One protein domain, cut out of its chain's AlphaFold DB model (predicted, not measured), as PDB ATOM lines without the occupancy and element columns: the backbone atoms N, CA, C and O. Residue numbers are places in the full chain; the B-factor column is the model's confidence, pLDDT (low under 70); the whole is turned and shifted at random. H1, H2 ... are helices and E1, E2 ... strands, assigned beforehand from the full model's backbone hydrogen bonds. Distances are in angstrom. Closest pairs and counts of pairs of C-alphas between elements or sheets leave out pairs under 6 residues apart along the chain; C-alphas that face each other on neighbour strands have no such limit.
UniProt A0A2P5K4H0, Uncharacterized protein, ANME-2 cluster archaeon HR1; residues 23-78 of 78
ATOM      1  N   THR A  23      -1.154  44.346  -9.458       83.50
ATOM      2  CA  THR A  23      -0.122  44.732  -8.494       83.50
ATOM      3  C   THR A  23       0.547  43.475  -7.961       83.50
ATOM      4  O   THR A  23      -0.115  42.462  -7.737       83.50
ATOM      5  N   TRP A  24       1.864  43.535  -7.790       83.12
ATOM      6  CA  TRP A  24       2.626  42.503  -7.097       83.12
ATOM      7  C   TRP A  24       2.728  42.880  -5.624       83.12
ATOM      8  O   TRP A  24       3.190  43.978  -5.309       83.12
ATOM      9  N   HIS A  25       2.274  42.007  -4.733       81.06
ATOM     10  CA  HIS A  25       2.323  42.228  -3.292       81.06
ATOM     11  C   HIS A  25       2.448  40.885  -2.574       81.06
ATOM     12  O   HIS A  25       1.791  39.935  -2.978       81.06
ATOM     13  N   ASP A  26       3.287  40.808  -1.540       83.12
ATOM     14  CA  ASP A  26       3.476  39.602  -0.710       83.12
ATOM     15  C   ASP A  26       3.655  38.300  -1.518       83.12
ATOM     16  O   ASP A  26       2.974  37.300  -1.312       83.12
ATOM     17  N   ASP A  27       4.523  38.353  -2.532       86.12
ATOM     18  CA  ASP A  27       4.782  37.257  -3.475       86.12
ATOM     19  C   ASP A  27       3.549  36.723  -4.234       86.12
ATOM     20  O   ASP A  27       3.539  35.605  -4.763       86.12
ATOM     21  N   GLN A  28       2.503  37.546  -4.336       80.62
ATOM     22  CA  GLN A  28       1.248  37.234  -5.005       80.62
ATOM     23  C   GLN A  28       0.825  38.334  -5.988       80.62
ATOM     24  O   GLN A  28       1.108  39.527  -5.840       80.62
ATOM     25  N   TRP A  29       0.106  37.915  -7.032       81.19
ATOM     26  CA  TRP A  29      -0.519  38.828  -7.985       81.19
ATOM     27  C   TRP A  29      -1.921  39.208  -7.526       81.19
ATOM     28  O   TRP A  29      -2.794  38.352  -7.380       81.19
ATOM     29  N   PHE A  30      -2.160  40.507  -7.412       80.38
ATOM     30  CA  PHE A  30      -3.476  41.087  -7.181       80.38
ATOM     31  C   PHE A  30      -3.987  41.704  -8.476       80.38
ATOM     32  O   PHE A  30      -3.240  42.380  -9.182       80.38
ATOM     33  N   PHE A  31      -5.264  41.491  -8.785       83.19
ATOM     34  CA  PHE A  31      -5.918  42.006  -9.988       83.19
ATOM     35  C   PHE A  31      -7.133  42.853  -9.616       83.19
ATOM     36  O   PHE A  31      -7.836  42.568  -8.645       83.19
ATOM     37  N   SER A  32      -7.427  43.874 -10.420       83.69
ATOM     38  CA  SER A  32      -8.641  44.669 -10.247       83.69
ATOM     39  C   SER A  32      -9.881  43.890 -10.687       83.69
ATOM     40  O   SER A  32     -10.104  43.642 -11.872       83.69
ATOM     41  N   VAL A  33     -10.743  43.563  -9.723       82.69
ATOM     42  CA  VAL A  33     -12.044  42.931  -9.991       82.69
ATOM     43  C   VAL A  33     -12.962  43.848 -10.803       82.69
ATOM     44  O   VAL A  33     -13.726  43.362 -11.631       82.69
ATOM     45  N   VAL A  34     -12.869  45.171 -10.630       83.69
ATOM     46  CA  VAL A  34     -13.673  46.132 -11.406       83.69
ATOM     47  C   VAL A  34     -13.308  46.079 -12.889       83.69
ATOM     48  O   VAL A  34     -14.203  46.118 -13.732       83.69
ATOM     49  N   ASP A  35     -12.019  45.949 -13.211       84.62
ATOM     50  CA  ASP A  35     -11.563  45.857 -14.601       84.62
ATOM     51  C   ASP A  35     -12.011  44.533 -15.232       84.62
ATOM     52  O   ASP A  35     -12.501  44.528 -16.358       84.62
ATOM     53  N   ILE A  36     -11.941  43.428 -14.482       85.06
ATOM     54  CA  ILE A  36     -12.450  42.121 -14.921       85.06
ATOM     55  C   ILE A  36     -13.955  42.201 -15.200       85.06
ATOM     56  O   ILE A  36     -14.401  41.815 -16.277       85.06
ATOM     57  N   ILE A  37     -14.741  42.758 -14.274       85.19
ATOM     58  CA  ILE A  37     -16.188  42.944 -14.459       85.19
ATOM     59  C   ILE A  37     -16.460  43.796 -15.695       85.19
ATOM     60  O   ILE A  37     -17.335  43.453 -16.484       85.19
ATOM     61  N   ARG A  38     -15.715  44.888 -15.894       86.19
ATOM     62  CA  ARG A  38     -15.874  45.757 -17.063       86.19
ATOM     63  C   ARG A  38     -15.680  44.993 -18.369       86.19
ATOM     64  O   ARG A  38     -16.461  45.198 -19.286       86.19
ATOM     65  N   ILE A  39     -14.666  44.136 -18.446       86.44
ATOM     66  CA  ILE A  39     -14.375  43.348 -19.650       86.44
ATOM     67  C   ILE A  39     -15.443  42.274 -19.865       86.44
ATOM     68  O   ILE A  39     -15.903  42.089 -20.981       86.44
ATOM     69  N   LEU A  40     -15.868  41.597 -18.798       84.19
ATOM     70  CA  LEU A  40     -16.843  40.508 -18.894       84.19
ATOM     71  C   LEU A  40     -18.272  40.987 -19.168       84.19
ATOM     72  O   LEU A  40     -19.062  40.249 -19.745       84.19
ATOM     73  N   THR A  41     -18.629  42.182 -18.699       84.12
ATOM     74  CA  THR A  41     -20.003  42.705 -18.792       84.12
ATOM     75  C   THR A  41     -20.165  43.803 -19.833       84.12
ATOM     76  O   THR A  41     -21.295  44.218 -20.074       84.12
ATOM     77  N   GLU A  42     -19.059  44.337 -20.366       81.38
ATOM     78  CA  GLU A  42     -19.008  45.540 -21.218       81.38
ATOM     79  C   GLU A  42     -19.795  46.735 -20.641       81.38
ATOM     80  O   GLU A  42     -20.174  47.676 -21.339       81.38
ATOM     81  N   SER A  43     -20.051  46.715 -19.330       77.25
ATOM     82  CA  SER A  43     -20.930  47.672 -18.674       77.25
ATOM     83  C   SER A  43     -20.269  49.044 -18.578       77.25
ATOM     84  O   SER A  43     -19.093  49.169 -18.226       77.25
ATOM     85  N   GLY A  44     -21.064  50.095 -18.793       82.00
ATOM     86  CA  GLY A  44     -20.659  51.474 -18.514       82.00
ATOM     87  C   GLY A  44     -20.458  51.767 -17.021       82.00
ATOM     88  O   GLY A  44     -19.825  52.766 -16.683       82.00
ATOM     89  N   SER A  45     -20.953  50.913 -16.113       85.44
ATOM     90  CA  SER A  45     -20.876  51.121 -14.659       85.44
ATOM     91  C   SER A  45     -20.427  49.873 -13.867       85.44
ATOM     92  O   SER A  45     -21.105  49.415 -12.941       85.44
ATOM     93  N   PRO A  46     -19.213  49.348 -14.122       84.00
ATOM     94  CA  PRO A  46     -18.723  48.104 -13.513       84.00
ATOM     95  C   PRO A  46     -18.612  48.171 -11.979       84.00
ATOM     96  O   PRO A  46     -18.800  47.168 -11.292       84.00
ATOM     97  N   ARG A  47     -18.383  49.364 -11.405       82.12
ATOM     98  CA  ARG A  47     -18.371  49.583  -9.943       82.12
ATOM     99  C   ARG A  47     -19.737  49.346  -9.296       82.12
ATOM    100  O   ARG A  47     -19.803  48.801  -8.196       82.12
ATOM    101  N   GLN A  48     -20.823  49.734  -9.967       84.44
ATOM    102  CA  GLN A  48     -22.182  49.496  -9.470       84.44
ATOM    103  C   GLN A  48     -22.499  48.001  -9.502       84.44
ATOM    104  O   GLN A  48     -23.001  47.463  -8.516       84.44
ATOM    105  N   TYR A  49     -22.118  47.324 -10.588       83.88
ATOM    106  CA  TYR A  49     -22.260  45.877 -10.723       83.88
ATOM    107  C   TYR A  49     -21.518  45.133  -9.604       83.88
ATOM    108  O   TYR A  49     -22.094  44.276  -8.938       83.88
ATOM    109  N   TRP A  50     -20.280  45.534  -9.296       83.06
ATOM    110  CA  TRP A  50     -19.523  44.990  -8.165       83.06
ATOM    111  C   TRP A  50     -20.227  45.193  -6.816       83.06
ATOM    112  O   TRP A  50     -20.288  44.275  -6.000       83.06
ATOM    113  N   GLY A  51     -20.809  46.373  -6.584       82.75
ATOM    114  CA  GLY A  51     -21.583  46.658  -5.373       82.75
ATOM    115  C   GLY A  51     -22.819  45.769  -5.210       82.75
ATOM    116  O   GLY A  51     -23.163  45.409  -4.084       82.75
ATOM    117  N   VAL A  52     -23.467  45.388  -6.315       84.94
ATOM    118  CA  VAL A  52     -24.572  44.413  -6.323       84.94
ATOM    119  C   VAL A  52     -24.040  43.004  -6.060       84.94
ATOM    120  O   VAL A  52     -24.541  42.331  -5.163       84.94
ATOM    121  N   LEU A  53     -22.974  42.590  -6.752       81.88
ATOM    122  CA  LEU A  53     -22.359  41.270  -6.578       81.88
ATOM    123  C   LEU A  53     -21.905  41.010  -5.140       81.88
ATOM    124  O   LEU A  53     -22.121  39.920  -4.623       81.88
ATOM    125  N   LYS A  54     -21.326  42.003  -4.455       77.19
ATOM    126  CA  LYS A  54     -20.920  41.867  -3.043       77.19
ATOM    127  C   LYS A  54     -22.083  41.571  -2.094       77.19
ATOM    128  O   LYS A  54     -21.862  41.004  -1.027       77.19
ATOM    129  N   LYS A  55     -23.302  41.986  -2.448       81.88
ATOM    130  CA  LYS A  55     -24.509  41.751  -1.642       81.88
ATOM    131  C   LYS A  55     -25.091  40.357  -1.867       81.88
ATOM    132  O   LYS A  55     -25.871  39.900  -1.034       81.88
ATOM    133  N   GLU A  56     -24.690  39.677  -2.939       84.06
ATOM    134  CA  GLU A  56     -25.117  38.314  -3.223       84.06
ATOM    135  C   GLU A  56     -24.580  37.375  -2.127       84.06
ATOM    136  O   GLU A  56     -23.366  37.298  -1.931       84.06
ATOM    137  N   PRO A  57     -25.429  36.625  -1.403       80.81
ATOM    138  CA  PRO A  57     -25.022  35.885  -0.201       80.81
ATOM    139  C   PRO A  57     -23.931  34.837  -0.461       80.81
ATOM    140  O   PRO A  57     -23.135  34.530   0.427       80.81
ATOM    141  N   LYS A  58     -23.867  34.305  -1.688       80.06
ATOM    142  CA  LYS A  58     -22.813  33.381  -2.130       80.06
ATOM    143  C   LYS A  58     -21.456  34.074  -2.223       80.06
ATOM    144  O   LYS A  58     -20.475  33.555  -1.701       80.06
ATOM    145  N   ILE A  59     -21.416  35.248  -2.853       77.38
ATOM    146  CA  ILE A  59     -20.195  36.040  -3.013       77.38
ATOM    147  C   ILE A  59     -19.794  36.647  -1.674       77.38
ATOM    148  O   ILE A  59     -18.629  36.572  -1.307       77.38
ATOM    149  N   ARG A  60     -20.761  37.147  -0.896       73.62
ATOM    150  CA  ARG A  60     -20.554  37.722   0.434       73.62
ATOM    151  C   ARG A  60     -19.731  36.810   1.348       73.62
ATOM    152  O   ARG A  60     -18.765  37.275   1.939       73.62
ATOM    153  N   ARG A  61     -20.041  35.509   1.391       72.25
ATOM    154  CA  ARG A  61     -19.260  34.521   2.163       72.25
ATOM    155  C   ARG A  61     -17.802  34.418   1.710       72.25
ATOM    156  O   ARG A  61     -16.924  34.269   2.550       72.25
ATOM    157  N   ILE A  62     -17.545  34.519   0.406       71.19
ATOM    158  CA  ILE A  62     -16.190  34.470  -0.164       71.19
ATOM    159  C   ILE A  62     -15.407  35.724   0.243       71.19
ATOM    160  O   ILE A  62     -14.267  35.614   0.689       71.19
ATOM    161  N   VAL A  63     -16.019  36.911   0.146       66.00
ATOM    162  CA  VAL A  63     -15.353  38.178   0.504       66.00
ATOM    163  C   VAL A  63     -15.181  38.357   2.015       66.00
ATOM    164  O   VAL A  63     -14.161  38.887   2.434       66.00
ATOM    165  N   GLU A  64     -16.124  37.894   2.841       61.72
ATOM    166  CA  GLU A  64     -16.017  37.954   4.310       61.72
ATOM    167  C   GLU A  64     -14.966  36.979   4.856       61.72
ATOM    168  O   GLU A  64     -14.223  37.326   5.772       61.72
ATOM    169  N   SER A  65     -14.843  35.791   4.254       56.56
ATOM    170  CA  SER A  65     -13.777  34.835   4.580       56.56
ATOM    171  C   SER A  65     -12.385  35.333   4.180       56.56
ATOM    172  O   SER A  65     -11.393  34.806   4.671       56.56
ATOM    173  N   SER A  66     -12.317  36.323   3.288       56.56
ATOM    174  CA  SER A  66     -11.086  36.834   2.681       56.56
ATOM    175  C   SER A  66     -10.806  38.277   3.100       56.56
ATOM    176  O   SER A  66     -10.293  39.059   2.302       56.56
ATOM    177  N   SER A  67     -11.192  38.661   4.320       49.31
ATOM    178  CA  SER A  67     -11.063  40.034   4.834       49.31
ATOM    179  C   SER A  67      -9.645  40.630   4.715       49.31
ATOM    180  O   SER A  67      -9.520  41.852   4.631       49.31
ATOM    181  N   ASP A  68      -8.610  39.803   4.546       50.66
ATOM    182  CA  ASP A  68      -7.236  40.225   4.234       50.66
ATOM    183  C   ASP A  68      -7.037  40.721   2.781       50.66
ATOM    184  O   ASP A  68      -6.256  41.637   2.529       50.66
ATOM    185  N   ILE A  69      -7.795  40.203   1.809       49.12
ATOM    186  CA  ILE A  69      -7.654  40.515   0.371       49.12
ATOM    187  C   ILE A  69      -8.339  41.848   0.017       49.12
ATOM    188  O   ILE A  69      -7.905  42.583  -0.874       49.12
ATOM    189  N   LEU A  70      -9.404  42.207   0.743       48.88
ATOM    190  CA  LEU A  70     -10.151  43.443   0.493       48.88
ATOM    191  C   LEU A  70      -9.397  44.708   0.916       48.88
ATOM    192  O   LEU A  70      -9.655  45.763   0.336       48.88
ATOM    193  N   ARG A  71      -8.445  44.615   1.855       50.28
ATOM    194  CA  ARG A  71      -7.631  45.772   2.255       50.28
ATOM    195  C   ARG A  71      -6.650  46.195   1.155       50.28
ATOM    196  O   ARG A  71      -6.421  47.385   0.989       50.28
ATOM    197  N   GLY A  72      -6.152  45.248   0.354       43.62
ATOM    198  CA  GLY A  72      -5.270  45.535  -0.787       43.62
ATOM    199  C   GLY A  72      -6.002  46.041  -2.038       43.62
ATOM    200  O   GLY A  72      -5.453  46.810  -2.826       43.62
ATOM    201  N   MET A  73      -7.271  45.665  -2.232       44.94
ATOM    202  CA  MET A  73      -8.036  46.089  -3.415       44.94
ATOM    203  C   MET A  73      -8.464  47.561  -3.378       44.94
ATOM    204  O   MET A  73      -8.636  48.163  -4.437       44.94
ATOM    205  N   GLU A  74      -8.612  48.159  -2.194       47.78
ATOM    206  CA  GLU A  74      -8.923  49.589  -2.057       47.78
ATOM    207  C   GLU A  74      -7.731  50.490  -2.427       47.78
ATOM    208  O   GLU A  74      -7.925  51.645  -2.799       47.78
ATOM    209  N   GLU A  75      -6.503  49.960  -2.413       44.78
ATOM    210  CA  GLU A  75      -5.303  50.672  -2.871       44.78
ATOM    211  C   GLU A  75      -5.157  50.668  -4.398       44.78
ATOM    212  O   GLU A  75      -4.628  51.618  -4.962       44.78
ATOM    213  N   CYS A  76      -5.679  49.650  -5.091       41.06
ATOM    214  CA  CYS A  76      -5.608  49.567  -6.557       41.06
ATOM    215  C   CYS A  76      -6.650  50.436  -7.284       41.06
ATOM    216  O   CYS A  76      -6.546  50.638  -8.498       41.06
ATOM    217  N   ASP A  77      -7.684  50.900  -6.574       46.75
ATOM    218  CA  ASP A  77      -8.753  51.758  -7.104       46.75
ATOM    219  C   ASP A  77      -8.594  53.255  -6.764       46.75
ATOM    220  O   ASP A  77      -9.451  54.046  -7.183       46.75
ATOM    221  N   LYS A  78      -7.514  53.627  -6.056       48.38
ATOM    222  CA  LYS A  78      -7.061  55.014  -5.848       48.38
ATOM    223  C   LYS A  78      -6.089  55.470  -6.932       48.38
ATOM    224  O   LYS A  78      -5.369  54.615  -7.490       48.38
TER     225      LYS A  78
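This is residues 23 to 78 of the 78 residues of an uncharacterized protein of ANME-2 cluster archaeon HR1 (UniProt A0A2P5K4H0). A small hairpin of two strands, E1 and E2, lies at one corner of an open frame of four helices, its middle empty. H1, H2, H3 and H4 follow one another round the frame with a sharp turn at each corner, and H4 folds back toward the hairpin. The 56 printed residues run E1, E2, H1, H2, H3, H4, mostly helix, with the two strands antiparallel. The whole is only just compact, close to loose, with a radius of gyration of the C-alphas of 11.9 A and spans of 31 by 23 by 18 A.

Start at the hairpin of E1, residues 23 to 25, and E2, residues 28 to 31, antiparallel at 149 degrees; N 23 and O 30 are 2.9 A apart, within hydrogen-bond range. Look next at H4, residues 67 to 76: its closest C-alpha to E2 is that of Met 73, 7.7 A from that of Phe 30. H1, residues 33 to 41, touches H2, residues 46 to 53, about perpendicular at 84 degrees; their closest C-alphas, Arg 38 and Pro 46, are 5.1 A apart. H3, residues 57 to 65, is close to H2 but not clearly touching, with the C-alphas of Leu 53 and Ile 59 closest at 6.7 A. H3 and H4 are also close but not clearly touching, about perpendicular at 89 degrees, with the C-alphas of Val 63 and Leu 70 closest at 7.4 A. H2 and H4 are apart. Every O i to N i+4 pair is within hydrogen-bond range in H1 and H2, against 4 of 5 in H3 and 1 of 6 in H4, where 3 of 7 O i to N i+3 pairs are.

Find C-alpha 23 at (-0.122, 44.732, -8.494), where E1 begins its 6.3 A; E2 measures 9.9 A. H1 spans 11.9 A, H2 10.4 A and H3 12.3 A. H4 runs 15.8 A to C-alpha 76 at (-5.608, 49.567, -6.557).

The C-alphas of Asp 27 and Gly 44, the two farthest apart, are 32.8 A apart. The printed part has no cut, and its five links are tight. Residues 55 to 61, of which 57 to 61 belong to H3, stand free. Mean pLDDT of the printed part is 73.0; residues 63 to 78 are under 70.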